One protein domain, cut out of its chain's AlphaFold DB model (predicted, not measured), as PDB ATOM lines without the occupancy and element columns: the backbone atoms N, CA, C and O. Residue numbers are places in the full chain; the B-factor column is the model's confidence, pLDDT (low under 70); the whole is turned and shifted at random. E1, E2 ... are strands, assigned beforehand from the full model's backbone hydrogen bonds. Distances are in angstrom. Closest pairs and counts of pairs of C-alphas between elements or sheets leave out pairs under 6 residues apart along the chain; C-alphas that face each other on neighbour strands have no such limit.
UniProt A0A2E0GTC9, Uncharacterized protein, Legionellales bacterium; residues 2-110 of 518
ATOM      1  N   GLY A   2      -9.139  34.908   8.792       91.19
ATOM      2  CA  GLY A   2     -10.328  34.893   9.636       91.19
ATOM      3  C   GLY A   2      -9.928  34.631  11.089       91.19
ATOM      4  O   GLY A   2      -8.764  34.364  11.378       91.19
ATOM      5  N   THR A   3     -10.886  34.696  12.009       95.56
ATOM      6  CA  THR A   3     -10.653  34.257  13.391       95.56
ATOM      7  C   THR A   3     -10.825  32.744  13.474       95.56
ATOM      8  O   THR A   3     -11.915  32.233  13.206       95.56
ATOM      9  N   VAL A   4      -9.768  32.033  13.861       95.31
ATOM     10  CA  VAL A   4      -9.763  30.577  14.051       95.31
ATOM     11  C   VAL A   4      -9.600  30.289  15.537       95.31
ATOM     12  O   VAL A   4      -8.685  30.799  16.181       95.31
ATOM     13  N   LYS A   5     -10.495  29.484  16.110       94.75
ATOM     14  CA  LYS A   5     -10.421  29.114  17.525       94.75
ATOM     15  C   LYS A   5      -9.948  27.686  17.698       94.75
ATOM     16  O   LYS A   5     -10.328  26.819  16.913       94.75
ATOM     17  N   TRP A   6      -9.193  27.431  18.760       94.12
ATOM     18  CA  TRP A   6      -9.030  26.068  19.263       94.12
ATOM     19  C   TRP A   6     -10.393  25.531  19.738       94.12
ATOM     20  O   TRP A   6     -11.206  26.297  20.249       94.12
ATOM     21  N   ASP A   7     -10.629  24.235  19.581       89.88
ATOM     22  CA  ASP A   7     -11.693  23.448  20.234       89.88
ATOM     23  C   ASP A   7     -11.044  22.255  20.958       89.88
ATOM     24  O   ASP A   7     -11.287  21.999  22.141       89.88
ATOM     25  N   GLY A   8     -10.116  21.574  20.270       89.06
ATOM     26  CA  GLY A   8      -9.354  20.450  20.822       89.06
ATOM     27  C   GLY A   8     -10.204  19.215  21.123       89.06
ATOM     28  O   GLY A   8      -9.807  18.399  21.959       89.06
ATOM     29  N   SER A   9     -11.395  19.124  20.530       88.06
ATOM     30  CA  SER A   9     -12.415  18.108  20.798       88.06
ATOM     31  C   SER A   9     -11.981  16.697  20.393       88.06
ATOM     32  O   SER A   9     -12.279  15.748  21.119       88.06
ATOM     33  N   GLU A  10     -11.218  16.556  19.306       88.81
ATOM     34  CA  GLU A  10     -10.757  15.260  18.791       88.81
ATOM     35  C   GLU A  10      -9.431  14.807  19.423       88.81
ATOM     36  O   GLU A  10      -9.268  13.641  19.792       88.81
ATOM     37  N   SER A  11      -8.455  15.711  19.571       91.69
ATOM     38  CA  SER A  11      -7.129  15.374  20.103       91.69
ATOM     39  C   SER A  11      -6.393  16.577  20.710       91.69
ATOM     40  O   SER A  11      -6.900  17.693  20.764       91.69
ATOM     41  N   THR A  12      -5.172  16.360  21.202       91.88
ATOM     42  CA  THR A  12      -4.266  17.439  21.636       91.88
ATOM     43  C   THR A  12      -3.538  18.131  20.482       91.88
ATOM     44  O   THR A  12      -2.874  19.141  20.697       91.88
ATOM     45  N   ASN A  13      -3.567  17.570  19.273       91.88
ATOM     46  CA  ASN A  13      -2.609  17.906  18.226       91.88
ATOM     47  C   ASN A  13      -3.014  19.163  17.436       91.88
ATOM     48  O   ASN A  13      -4.077  19.192  16.819       91.88
ATOM     49  N   SER A  14      -2.148  20.177  17.397       91.81
ATOM     50  CA  SER A  14      -2.367  21.405  16.619       91.81
ATOM     51  C   SER A  14      -2.400  21.193  15.101       91.81
ATOM     52  O   SER A  14      -3.024  21.990  14.404       91.81
ATOM     53  N   SER A  15      -1.754  20.134  14.596       90.81
ATOM     54  CA  SER A  15      -1.744  19.760  13.169       90.81
ATOM     55  C   SER A  15      -2.979  18.959  12.726       90.81
ATOM     56  O   SER A  15      -3.042  18.469  11.602       90.81
ATOM     57  N   ASP A  16      -3.978  18.803  13.599       91.50
ATOM     58  CA  ASP A  16      -5.256  18.171  13.266       91.50
ATOM     59  C   ASP A  16      -6.309  19.250  12.931       91.50
ATOM     60  O   ASP A  16      -6.711  20.003  13.826       91.50
ATOM     61  N   PRO A  17      -6.784  19.350  11.671       92.62
ATOM     62  CA  PRO A  17      -7.795  20.328  11.269       92.62
ATOM     63  C   PRO A  17      -9.089  20.263  12.089       92.62
ATOM     64  O   PRO A  17      -9.767  21.281  12.229       92.62
ATOM     65  N   ALA A  18      -9.440  19.091  12.632       92.62
ATOM     66  CA  ALA A  18     -10.680  18.897  13.380       92.62
ATOM     67  C   ALA A  18     -10.646  19.519  14.789       92.62
ATOM     68  O   ALA A  18     -11.699  19.767  15.366       92.62
ATOM     69  N   ASN A  19      -9.462  19.850  15.317       92.75
ATOM     70  CA  ASN A  19      -9.324  20.559  16.592       92.75
ATOM     71  C   ASN A  19      -9.544  22.079  16.491       92.75
ATOM     72  O   ASN A  19      -9.428  22.771  17.507       92.75
ATOM     73  N   TRP A  20      -9.839  22.604  15.300       93.38
ATOM     74  CA  TRP A  20     -10.011  24.031  15.035       93.38
ATOM     75  C   TRP A  20     -11.441  24.346  14.585       93.38
ATOM     76  O   TRP A  20     -12.037  23.619  13.791       93.38
ATOM     77  N   SER A  21     -11.991  25.478  15.031       92.81
ATOM     78  CA  SER A  21     -13.404  25.856  14.841       92.81
ATOM     79  C   SER A  21     -13.861  26.008  13.383       92.81
ATOM     80  O   SER A  21     -15.054  26.133  13.114       92.81
ATOM     81  N   THR A  22     -12.921  26.069  12.441       92.69
ATOM     82  CA  THR A  22     -13.148  26.166  10.992       92.69
ATOM     83  C   THR A  22     -13.051  24.816  10.274       92.69
ATOM     84  O   THR A  22     -13.341  24.753   9.080       92.69
ATOM     85  N   GLY A  23     -12.629  23.746  10.962       92.62
ATOM     86  CA  GLY A  23     -12.241  22.476  10.342       92.62
ATOM     87  C   GLY A  23     -10.941  22.563   9.528       92.62
ATOM     88  O   GLY A  23     -10.711  21.728   8.654       92.62
ATOM     89  N   ALA A  24     -10.123  23.595   9.766       93.06
ATOM     90  CA  ALA A  24      -8.869  23.871   9.074       93.06
ATOM     91  C   ALA A  24      -7.809  24.376  10.064       93.06
ATOM     92  O   ALA A  24      -8.117  25.157  10.962       93.06
ATOM     93  N   ILE A  25      -6.556  23.955   9.872       92.69
ATOM     94  CA  ILE A  25      -5.402  24.473  10.621       92.69
ATOM     95  C   ILE A  25      -5.238  25.972  10.285       92.69
ATOM     96  O   ILE A  25      -5.407  26.327   9.114       92.69
ATOM     97  N   PRO A  26      -4.920  26.847  11.259       94.94
ATOM     98  CA  PRO A  26      -4.600  28.251  11.006       94.94
ATOM     99  C   PRO A  26      -3.497  28.434   9.958       94.94
ATOM    100  O   PRO A  26      -2.542  27.656   9.908       94.94
ATOM    101  N   VAL A  27      -3.625  29.487   9.151       94.88
ATOM    102  CA  VAL A  27      -2.672  29.867   8.093       94.88
ATOM    103  C   VAL A  27      -2.280  31.343   8.210       94.88
ATOM    104  O   VAL A  27      -2.815  32.077   9.046       94.88
ATOM    105  N   GLY A  28      -1.368  31.802   7.349       94.94
ATOM    106  CA  GLY A  28      -0.948  33.204   7.287       94.94
ATOM    107  C   GLY A  28      -2.104  34.223   7.333       94.94
ATOM    108  O   GLY A  28      -3.096  34.137   6.594       94.94
ATOM    109  N   GLY A  29      -1.965  35.215   8.211       94.50
ATOM    110  CA  GLY A  29      -2.914  36.302   8.431       94.50
ATOM    111  C   GLY A  29      -4.194  35.925   9.192       94.50
ATOM    112  O   GLY A  29      -5.142  36.710   9.182       94.50
ATOM    113  N   ASP A  30      -4.287  34.743   9.805       96.44
ATOM    114  CA  ASP A  30      -5.391  34.406  10.720       96.44
ATOM    115  C   ASP A  30      -5.187  34.981  12.133       96.44
ATOM    116  O   ASP A  30      -4.063  35.193  12.591       96.44
ATOM    117  N   ASP A  31      -6.301  35.210  12.832       96.00
ATOM    118  CA  ASP A  31      -6.335  35.525  14.264       96.00
ATOM    119  C   ASP A  31      -6.640  34.251  15.053       96.00
ATOM    120  O   ASP A  31      -7.746  33.710  14.948       96.00
ATOM    121  N   VAL A  32      -5.694  33.774  15.861       96.19
ATOM    122  CA  VAL A  32      -5.856  32.538  16.639       96.19
ATOM    123  C   VAL A  32      -6.337  32.849  18.054       96.19
ATOM    124  O   VAL A  32      -5.716  33.624  18.782       96.19
ATOM    125  N   VAL A  33      -7.438  32.223  18.474       95.75
ATOM    126  CA  VAL A  33      -8.055  32.465  19.790       95.75
ATOM    127  C   VAL A  33      -8.193  31.173  20.598       95.75
ATOM    128  O   VAL A  33      -8.667  30.151  20.103       95.75
ATOM    129  N   PHE A  34      -7.820  31.256  21.874       94.56
ATOM    130  CA  PHE A  34      -8.047  30.240  22.898       94.56
ATOM    131  C   PHE A  34      -8.950  30.854  23.978       94.56
ATOM    132  O   PHE A  34      -8.489  31.724  24.712       94.56
ATOM    133  N   ASP A  35     -10.220  30.458  24.079       91.62
ATOM    134  CA  ASP A  35     -11.197  31.016  25.041       91.62
ATOM    135  C   ASP A  35     -12.113  29.922  25.641       91.62
ATOM    136  O   ASP A  35     -11.807  28.734  25.524       91.62
ATOM    137  N   ALA A  36     -13.230  30.259  26.300       84.50
ATOM    138  CA  ALA A  36     -14.163  29.247  26.826       84.50
ATOM    139  C   ALA A  36     -14.866  28.406  25.743       84.50
ATOM    140  O   ALA A  36     -15.358  27.316  26.037       84.50
ATOM    141  N   THR A  37     -14.920  28.868  24.488       72.50
ATOM    142  CA  THR A  37     -15.371  28.034  23.358       72.50
ATOM    143  C   THR A  37     -14.290  27.055  22.886       72.50
ATOM    144  O   THR A  37     -14.592  26.158  22.109       72.50
ATOM    145  N   SER A  38     -13.074  27.171  23.431       63.31
ATOM    146  CA  SER A  38     -11.941  26.250  23.274       63.31
ATOM    147  C   SER A  38     -11.787  25.254  24.432       63.31
ATOM    148  O   SER A  38     -10.710  24.681  24.619       63.31
ATOM    149  N   ASP A  39     -12.821  25.100  25.266       61.69
ATOM    150  CA  ASP A  39     -12.720  24.424  26.564       61.69
ATOM    151  C   ASP A  39     -13.369  23.027  26.623       61.69
ATOM    152  O   ASP A  39     -13.188  22.288  27.597       61.69
ATOM    153  N   SER A  40     -14.064  22.621  25.559       64.69
ATOM    154  CA  SER A  40     -14.675  21.295  25.382       64.69
ATOM    155  C   SER A  40     -13.655  20.157  25.446       64.69
ATOM    156  O   SER A  40     -13.966  19.076  25.949       64.69
ATOM    157  N   GLY A  41     -12.451  20.396  24.923       73.06
ATOM    158  CA  GLY A  41     -11.491  19.351  24.595       73.06
ATOM    159  C   GLY A  41     -10.187  19.369  25.393       73.06
ATOM    160  O   GLY A  41     -10.159  19.498  26.624       73.06
ATOM    161  N   ASN A  42      -9.092  19.173  24.665       89.62
ATOM    162  CA  ASN A  42      -7.752  18.914  25.177       89.62
ATOM    163  C   ASN A  42      -6.863  20.174  25.235       89.62
ATOM    164  O   ASN A  42      -7.201  21.235  24.710       89.62
ATOM    165  N   HIS A  43      -5.681  20.050  25.853       93.00
ATOM    166  CA  HIS A  43      -4.602  21.037  25.700       93.00
ATOM    167  C   HIS A  43      -4.179  21.154  24.230       93.00
ATOM    168  O   HIS A  43      -4.098  20.136  23.542       93.00
ATOM    169  N   CYS A  44      -3.847  22.365  23.780       94.06
ATOM    170  CA  CYS A  44      -3.252  22.570  22.465       94.06
ATOM    171  C   CYS A  44      -1.760  22.241  22.544       94.06
ATOM    172  O   CYS A  44      -1.005  22.942  23.220       94.06
ATOM    173  N   VAL A  45      -1.339  21.160  21.891       93.94
ATOM    174  CA  VAL A  45       0.060  20.741  21.798       93.94
ATOM    175  C   VAL A  45       0.557  21.060  20.392       93.94
ATOM    176  O   VAL A  45       0.194  20.382  19.430       93.94
ATOM    177  N   LEU A  46       1.421  22.071  20.301       92.50
ATOM    178  CA  LEU A  46       2.172  22.436  19.103       92.50
ATOM    179  C   LEU A  46       3.141  21.298  18.761       92.50
ATOM    180  O   LEU A  46       4.180  21.133  19.408       92.50
ATOM    181  N   ASN A  47       2.753  20.447  17.810       82.75
ATOM    182  CA  ASN A  47       3.457  19.208  17.481       82.75
ATOM    183  C   ASN A  47       3.514  18.986  15.967       82.75
ATOM    184  O   ASN A  47       2.668  18.309  15.380       82.75
ATOM    185  N   PHE A  48       4.544  19.552  15.345       77.56
ATOM    186  CA  PHE A  48       4.785  19.461  13.909       77.56
ATOM    187  C   PHE A  48       6.000  18.565  13.663       77.56
ATOM    188  O   PHE A  48       7.049  18.733  14.279       77.56
ATOM    189  N   THR A  49       5.852  17.570  12.788       65.44
ATOM    190  CA  THR A  49       6.863  16.515  12.566       65.44
ATOM    191  C   THR A  49       7.834  16.825  11.419       65.44
ATOM    192  O   THR A  49       8.598  15.960  10.987       65.44
ATOM    193  N   THR A  50       7.810  18.057  10.911       63.25
ATOM    194  CA  THR A  50       8.659  18.546   9.819       63.25
ATOM    195  C   THR A  50      10.034  19.002  10.323       63.25
ATOM    196  O   THR A  50      10.259  19.208  11.513       63.25
ATOM    197  N   SER A  51      10.992  19.177   9.407       59.00
ATOM    198  CA  SER A  51      12.368  19.589   9.734       59.00
ATOM    199  C   SER A  51      12.515  21.044  10.209       59.00
ATOM    200  O   SER A  51      13.597  21.420  10.650       59.00
ATOM    201  N   ALA A  52      11.457  21.847  10.090       65.19
ATOM    202  CA  ALA A  52      11.343  23.209  10.608       65.19
ATOM    203  C   ALA A  52       9.898  23.387  11.132       65.19
ATOM    204  O   ALA A  52       9.008  23.715  10.351       65.19
ATOM    205  N   PRO A  53       9.634  23.053  12.407       85.19
ATOM    206  CA  PRO A  53       8.284  23.005  12.975       85.19
ATOM    207  C   PRO A  53       7.753  24.405  13.333       85.19
ATOM    208  O   PRO A  53       7.820  24.837  14.487       85.19
ATOM    209  N   THR A  54       7.214  25.108  12.337       91.56
ATOM    210  CA  THR A  54       6.530  26.399  12.509       91.56
ATOM    211  C   THR A  54       5.039  26.222  12.821       91.56
ATOM    212  O   THR A  54       4.407  25.261  12.383       91.56
ATOM    213  N   PHE A  55       4.459  27.180  13.542       92.62
ATOM    214  CA  PHE A  55       3.023  27.427  13.613       92.62
ATOM    215  C   PHE A  55       2.764  28.865  13.139       92.62
ATOM    216  O   PHE A  55       3.254  29.795  13.783       92.62
ATOM    217  N   PRO A  56       2.046  29.078  12.026       91.88
ATOM    218  CA  PRO A  56       1.316  28.107  11.215       91.88
ATOM    219  C   PRO A  56       2.236  27.209  10.361       91.88
ATOM    220  O   PRO A  56       3.417  27.495  10.152       91.88
ATOM    221  N   GLU A  57       1.694  26.087   9.876       88.25
ATOM    222  CA  GLU A  57       2.461  25.087   9.103       88.25
ATOM    223  C   GLU A  57       2.857  25.563   7.700       88.25
ATOM    224  O   GLU A  57       3.774  25.010   7.091       88.25
ATOM    225  N   ASP A  58       2.174  26.579   7.170       88.88
ATOM    226  CA  ASP A  58       2.494  27.182   5.875       88.88
ATOM    227  C   ASP A  58       3.736  28.096   5.933       88.88
ATOM    228  O   ASP A  58       4.186  28.580   4.894       88.88
ATOM    229  N   GLY A  59       4.299  28.303   7.131       87.75
ATOM    230  CA  GLY A  59       5.491  29.109   7.391       87.75
ATOM    231  C   GLY A  59       5.264  30.623   7.335       87.75
ATOM    232  O   GLY A  59       6.221  31.373   7.521       87.75
ATOM    233  N   ASN A  60       4.031  31.073   7.087       93.56
ATOM    234  CA  ASN A  60       3.676  32.491   7.066       93.56
ATOM    235  C   ASN A  60       3.424  33.021   8.489       93.56
ATOM    236  O   ASN A  60       3.469  32.278   9.463       93.56
ATOM    237  N   ASP A  61       3.140  34.313   8.620       95.00
ATOM    238  CA  ASP A  61       2.878  34.961   9.905       95.00
ATOM    239  C   ASP A  61       1.381  34.951  10.276       95.00
ATOM    240  O   ASP A  61       0.529  35.294   9.455       95.00
ATOM    241  N   LEU A  62       1.029  34.618  11.524       96.00
ATOM    242  CA  LEU A  62      -0.316  34.851  12.080       96.00
ATOM    243  C   LEU A  62      -0.521  36.344  12.380       96.00
ATOM    244  O   LEU A  62       0.394  37.014  12.856       96.00
ATOM    245  N   ASN A  63      -1.736  36.869  12.201       95.56
ATOM    246  CA  ASN A  63      -2.025  38.275  12.517       95.56
ATOM    247  C   ASN A  63      -2.014  38.529  14.037       95.56
ATOM    248  O   ASN A  63      -1.451  39.520  14.511       95.56
ATOM    249  N   SER A  64      -2.604  37.627  14.828       95.62
ATOM    250  CA  SER A  64      -2.535  37.696  16.292       95.62
ATOM    251  C   SER A  64      -2.796  36.357  16.983       95.62
ATOM    252  O   SER A  64      -3.377  35.437  16.405       95.62
ATOM    253  N   ILE A  65      -2.399  36.273  18.258       96.56
ATOM    254  CA  ILE A  65      -2.832  35.226  19.194       96.56
ATOM    255  C   ILE A  65      -3.514  35.879  20.399       96.56
ATOM    256  O   ILE A  65      -2.971  36.798  21.012       96.56
ATOM    257  N   THR A  66      -4.679  35.368  20.797       95.88
ATOM    258  CA  THR A  66      -5.360  35.760  22.040       95.88
ATOM    259  C   THR A  66      -5.618  34.547  22.927       95.88
ATOM    260  O   THR A  66      -6.283  33.600  22.514       95.88
ATOM    261  N   ILE A  67      -5.138  34.597  24.170       95.38
ATOM    262  CA  ILE A  67      -5.453  33.629  25.225       95.38
ATOM    263  C   ILE A  67      -6.412  34.305  26.210       95.38
ATOM    264  O   ILE A  67      -6.006  35.164  26.996       95.38
ATOM    265  N   GLY A  68      -7.685  33.928  26.145       93.75
ATOM    266  CA  GLY A  68      -8.756  34.375  27.027       93.75
ATOM    267  C   GLY A  68      -8.531  33.984  28.488       93.75
ATOM    268  O   GLY A  68      -7.834  33.018  28.806       93.75
ATOM    269  N   SER A  69      -9.131  34.753  29.398       92.06
ATOM    270  CA  SER A  69      -9.096  34.500  30.847       92.06
ATOM    271  C   SER A  69      -9.917  33.272  31.258       92.06
ATOM    272  O   SER A  69      -9.791  32.775  32.377       92.06
ATOM    273  N   ASP A  70     -10.756  32.799  30.344       90.12
ATOM    274  CA  ASP A  70     -11.784  31.774  30.468       90.12
ATOM    275  C   ASP A  70     -11.394  30.428  29.820       90.12
ATOM    276  O   ASP A  70     -12.006  29.406  30.118       90.12
ATOM    277  N   PHE A  71     -10.332  30.393  29.008       91.06
ATOM    278  CA  PHE A  71      -9.712  29.162  28.508       91.06
ATOM    279  C   PHE A  71      -9.136  28.342  29.672       91.06
ATOM    280  O   PHE A  71      -8.169  28.779  30.295       91.06
ATOM    281  N   THR A  72      -9.636  27.144  29.999       89.44
ATOM    282  CA  THR A  72      -9.112  26.386  31.161       89.44
ATOM    283  C   THR A  72      -7.879  25.542  30.834       89.44
ATOM    284  O   THR A  72      -7.082  25.276  31.739       89.44
ATOM    285  N   LYS A  73      -7.631  25.222  29.556       91.94
ATOM    286  CA  LYS A  73      -6.477  24.414  29.109       91.94
ATOM    287  C   LYS A  73      -5.166  25.222  29.041       91.94
ATOM    288  O   LYS A  73      -5.015  26.275  29.664       91.94
ATOM    289  N   GLN A  74      -4.174  24.680  28.337       93.44
ATOM    290  CA  GLN A  74      -2.830  25.245  28.183       93.44
ATOM    291  C   GLN A  74      -2.368  25.098  26.734       93.44
ATOM    292  O   GLN A  74      -2.809  24.172  26.047       93.44
ATOM    293  N   ILE A  75      -1.448  25.970  26.329       94.75
ATOM    294  CA  ILE A  75      -0.594  25.792  25.156       94.75
ATOM    295  C   ILE A  75       0.660  25.042  25.610       94.75
ATOM    296  O   ILE A  75       1.263  25.372  26.637       94.75
ATOM    297  N   GLN A  76       1.014  24.007  24.860       94.38
ATOM    298  CA  GLN A  76       2.122  23.097  25.114       94.38
ATOM    299  C   GLN A  76       2.882  22.835  23.808       94.38
ATOM    300  O   GLN A  76       2.385  23.108  22.719       94.38
ATOM    301  N   THR A  77       4.064  22.235  23.906       92.44
ATOM    302  CA  THR A  77       4.895  21.828  22.761       92.44
ATOM    303  C   THR A  77       5.174  20.329  22.794       92.44
ATOM    304  O   THR A  77       5.627  19.829  23.826       92.44
ATOM    305  N   GLY A  78       4.976  19.626  21.675       89.00
ATOM    306  CA  GLY A  78       5.349  18.212  21.500       89.00
ATOM    307  C   GLY A  78       6.776  18.002  20.973       89.00
ATOM    308  O   GLY A  78       7.362  16.943  21.174       89.00
ATOM    309  N   ALA A  79       7.346  19.031  20.348       90.25
ATOM    310  CA  ALA A  79       8.733  19.125  19.894       90.25
ATOM    311  C   ALA A  79       9.207  20.583  20.056       90.25
ATOM    312  O   ALA A  79       8.452  21.412  20.555       90.25
ATOM    313  N   ALA A  80      10.431  20.929  19.642       92.25
ATOM    314  CA  ALA A  80      10.761  22.348  19.473       92.25
ATOM    315  C   ALA A  80       9.788  22.985  18.459       92.25
ATOM    316  O   ALA A  80       9.382  22.299  17.525       92.25
ATOM    317  N   CYS A  81       9.394  24.246  18.640       93.50
ATOM    318  CA  CYS A  81       8.450  24.925  17.749       93.50
ATOM    319  C   CYS A  81       8.697  26.441  17.704       93.50
ATOM    320  O   CYS A  81       9.106  27.041  18.699       93.50
ATOM    321  N   GLU A  82       8.429  27.050  16.553       95.06
ATOM    322  CA  GLU A  82       8.451  28.497  16.334       95.06
ATOM    323  C   GLU A  82       7.048  28.975  15.939       95.06
ATOM    324  O   GLU A  82       6.385  28.335  15.129       95.06
ATOM    325  N   VAL A  83       6.562  30.054  16.549       96.19
ATOM    326  CA  VAL A  83       5.227  30.620  16.332       96.19
ATOM    327  C   VAL A  83       5.388  31.982  15.673       96.19
ATOM    328  O   VAL A  83       5.829  32.927  16.328       96.19
ATOM    329  N   ASN A  84       5.019  32.071  14.399       95.81
ATOM    330  CA  ASN A  84       5.265  33.230  13.544       95.81
ATOM    331  C   ASN A  84       4.119  34.244  13.667       95.81
ATOM    332  O   ASN A  84       2.948  33.881  13.521       95.81
ATOM    333  N   LEU A  85       4.439  35.507  13.964       95.56
ATOM    334  CA  LEU A  85       3.473  36.565  14.272       95.56
ATOM    335  C   LEU A  85       3.790  37.881  13.549       95.56
ATOM    336  O   LEU A  85       4.780  38.554  13.827       95.56
ATOM    337  N   GLU A  86       2.854  38.335  12.721       90.69
ATOM    338  CA  GLU A  86       2.841  39.662  12.090       90.69
ATOM    339  C   GLU A  86       2.457  40.757  13.107       90.69
ATOM    340  O   GLU A  86       2.731  41.939  12.902       90.69
ATOM    341  N   GLY A  87       1.798  40.382  14.209       84.56
ATOM    342  CA  GLY A  87       1.209  41.327  15.153       84.56
ATOM    343  C   GLY A  87       1.517  41.050  16.619       84.56
ATOM    344  O   GLY A  87       2.602  41.348  17.117       84.56
ATOM    345  N   ILE A  88       0.493  40.629  17.360       94.25
ATOM    346  CA  ILE A  88       0.455  40.709  18.828       94.25
ATOM    347  C   ILE A  88       0.030  39.384  19.461       94.25
ATOM    348  O   ILE A  88      -0.871  38.712  18.960       94.25
ATOM    349  N   ILE A  89       0.618  39.059  20.615       96.44
ATOM    350  CA  ILE A  89       0.051  38.086  21.549       96.44
ATOM    351  C   ILE A  89      -0.577  38.798  22.755       96.44
ATOM    352  O   ILE A  89       0.060  39.599  23.445       96.44
ATOM    353  N   THR A  90      -1.849  38.502  23.010       95.75
ATOM    354  CA  THR A  90      -2.618  39.014  24.152       95.75
ATOM    355  C   THR A  90      -2.916  37.862  25.104       95.75
ATOM    356  O   THR A  90      -3.522  36.871  24.700       95.75
ATOM    357  N   ILE A  91      -2.475  37.964  26.359       95.81
ATOM    358  CA  ILE A  91      -2.586  36.893  27.354       95.81
ATOM    359  C   ILE A  91      -3.337  37.396  28.585       95.81
ATOM    360  O   ILE A  91      -2.855  38.248  29.335       95.81
ATOM    361  N   ASN A  92      -4.505  36.803  28.816       93.94
ATOM    362  CA  ASN A  92      -5.447  37.207  29.858       93.94
ATOM    363  C   ASN A  92      -5.517  36.181  31.007       93.94
ATOM    364  O   ASN A  92      -6.404  36.256  31.858       93.94
ATOM    365  N   LYS A  93      -4.606  35.195  31.017       90.62
ATOM    366  CA  LYS A  93      -4.599  34.048  31.933       90.62
ATOM    367  C   LYS A  93      -3.181  33.702  32.440       90.62
ATOM    368  O   LYS A  93      -2.273  33.549  31.619       90.62
ATOM    369  N   PRO A  94      -2.986  33.463  33.753       93.50
ATOM    370  CA  PRO A  94      -1.742  32.914  34.295       93.50
ATOM    371  C   PRO A  94      -1.622  31.394  34.077       93.50
ATOM    372  O   PRO A  94      -2.620  30.691  33.925       93.50
ATOM    373  N   ALA A  95      -0.391  30.872  34.099       94.56
ATOM    374  CA  ALA A  95      -0.074  29.444  33.937       94.56
ATOM    375  C   ALA A  95      -0.684  28.763  32.680       94.56
ATOM    376  O   ALA A  95      -0.971  27.561  32.683       94.56
ATOM    377  N   CYS A  96      -0.882  29.525  31.600       94.38
ATOM    378  CA  CYS A  96      -1.427  29.045  30.328       94.38
ATOM    379  C   CYS A  96      -0.375  28.447  29.378       94.38
ATOM    380  O   CYS A  96      -0.759  27.711  28.472       94.38
ATOM    381  N   ILE A  97       0.919  28.712  29.586       96.62
ATOM    382  CA  ILE A  97       2.022  28.186  28.764       96.62
ATOM    383  C   ILE A  97       2.789  27.107  29.545       96.62
ATOM    384  O   ILE A  97       3.309  27.373  30.635       96.62
ATOM    385  N   LYS A  98       2.892  25.895  28.982       95.56
ATOM    386  CA  LYS A  98       3.579  24.737  29.583       95.56
ATOM    387  C   LYS A  98       4.367  23.952  28.529       95.56
ATOM    388  O   LYS A  98       3.872  22.993  27.945       95.56
ATOM    389  N   ASN A  99       5.630  24.327  28.335       92.25
ATOM    390  CA  ASN A  99       6.472  23.761  27.282       92.25
ATOM    391  C   ASN A  99       7.599  22.897  27.861       92.25
ATOM    392  O   ASN A  99       8.459  23.389  28.593       92.25
ATOM    393  N   GLY A 100       7.603  21.608  27.509       90.50
ATOM    394  CA  GLY A 100       8.723  20.694  27.780       90.50
ATOM    395  C   GLY A 100       9.862  20.796  26.754       90.50
ATOM    396  O   GLY A 100      10.933  20.235  26.973       90.50
ATOM    397  N   HIS A 101       9.635  21.516  25.654       93.19
ATOM    398  CA  HIS A 101      10.579  21.738  24.563       93.19
ATOM    399  C   HIS A 101      10.673  23.236  24.247       93.19
ATOM    400  O   HIS A 101       9.893  24.030  24.770       93.19
ATOM    401  N   ALA A 102      11.641  23.626  23.416       94.44
ATOM    402  CA  ALA A 102      11.838  25.023  23.045       94.44
ATOM    403  C   ALA A 102      10.613  25.586  22.299       94.44
ATOM    404  O   ALA A 102      10.193  25.002  21.301       94.44
ATOM    405  N   LEU A 103      10.079  26.721  22.756       96.31
ATOM    406  CA  LEU A 103       9.047  27.485  22.053       96.31
ATOM    407  C   LEU A 103       9.560  28.893  21.761       96.31
ATOM    408  O   LEU A 103       9.804  29.653  22.696       96.31
ATOM    409  N   THR A 104       9.663  29.270  20.495       97.12
ATOM    410  CA  THR A 104       9.898  30.665  20.102       97.12
ATOM    411  C   THR A 104       8.576  31.286  19.665       97.12
ATOM    412  O   THR A 104       7.851  30.675  18.892       97.12
ATOM    413  N   PHE A 105       8.258  32.491  20.132       97.75
ATOM    414  CA  PHE A 105       7.310  33.380  19.458       97.75
ATOM    415  C   PHE A 105       8.130  34.410  18.689       97.75
ATOM    416  O   PHE A 105       8.871  35.174  19.317       97.75
ATOM    417  N   ASP A 106       8.037  34.389  17.364       97.19
ATOM    418  CA  ASP A 106       8.792  35.256  16.466       97.19
ATOM    419  C   ASP A 106       7.895  36.371  15.927       97.19
ATOM    420  O   ASP A 106       6.828  36.112  15.375       97.19
ATOM    421  N   PHE A 107       8.297  37.622  16.148       96.50
ATOM    422  CA  PHE A 107       7.474  38.796  15.872       96.50
ATOM    423  C   PHE A 107       8.028  39.596  14.684       96.50
ATOM    424  O   PHE A 107       8.937  40.422  14.831       96.50
ATOM    425  N   ASN A 108       7.434  39.378  13.513       94.81
ATOM    426  CA  ASN A 108       7.960  39.784  12.210       94.81
ATOM    427  C   ASN A 108       7.450  41.142  11.694       94.81
ATOM    428  O   ASN A 108       8.130  41.785  10.891       94.81
ATOM    429  N   ALA A 109       6.317  41.655  12.188       92.25
ATOM    430  CA  ALA A 109       5.829  42.996  11.847       92.25
ATOM    431  C   ALA A 109       5.259  43.753  13.062       92.25
ATOM    432  O   ALA A 109       5.147  43.221  14.157       92.25
ATOM    433  N   ALA A 110       5.047  45.067  12.933       86.62
ATOM    434  CA  ALA A 110       4.667  45.910  14.071       86.62
ATOM    435  C   ALA A 110       3.155  45.812  14.367       86.62
ATOM    436  O   ALA A 110       2.354  46.002  13.449       86.62
TER     437      ALA A 110
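AT A GLANCE: This is residues 2 to 110 of the 518 residues of an uncharacterized protein of Legionellales bacterium (UniProt A0A2E0GTC9). With little regular structure, the chain winds in stacked turns, a short solenoid with three walls: E1, E2, E4 and residues 85 to 91 of E6; E3, E5 and E7; residues 81 to 85 of E6 with E8. The 109 printed residues include eight named strands, E1 to E8 in chain order, holding 38 residues, and no named helix: all strand. Sheets E1 E2 E4 E6 E8 and E3 E5 E7 are parallel. The whole is compact, radius of gyration of the C-alphas 12.4 A, spanning 30 by 29 by 27 A.

HOW THE PARTS SIT: The larger, twisted sheet has E1, residues 3 to 5, E2, 31 to 34, E4, 62 to 67, E6, 81 to 91, and E8, 103 to 107. E6 bends by 111 degrees at residue 87. Within hydrogen-bond range are N 67 of E4 and O 90 of E6, 2.8 A, and N 83 of E6 and O 104 of E8, 2.7 A. E5, residues 75 to 77, neighbours E3, 44 to 46, and E7, 97 to 99; N 46 and O 76 are 2.8 A apart, N 98 and O 75 2.9 A.

IN THESE COORDINATES: E1 begins at C-alpha 3 (-10.653, 34.257, 13.391); E8 ends at C-alpha 107 (7.474, 38.796, 15.872). From first to last C-alpha E6 measures 18.9 A.

THE WHOLE: The printed part has no cut. Links E1 to E2 and E3 to E4 are long. Residues 38 to 40 and 49 to 52 have pLDDT under 70.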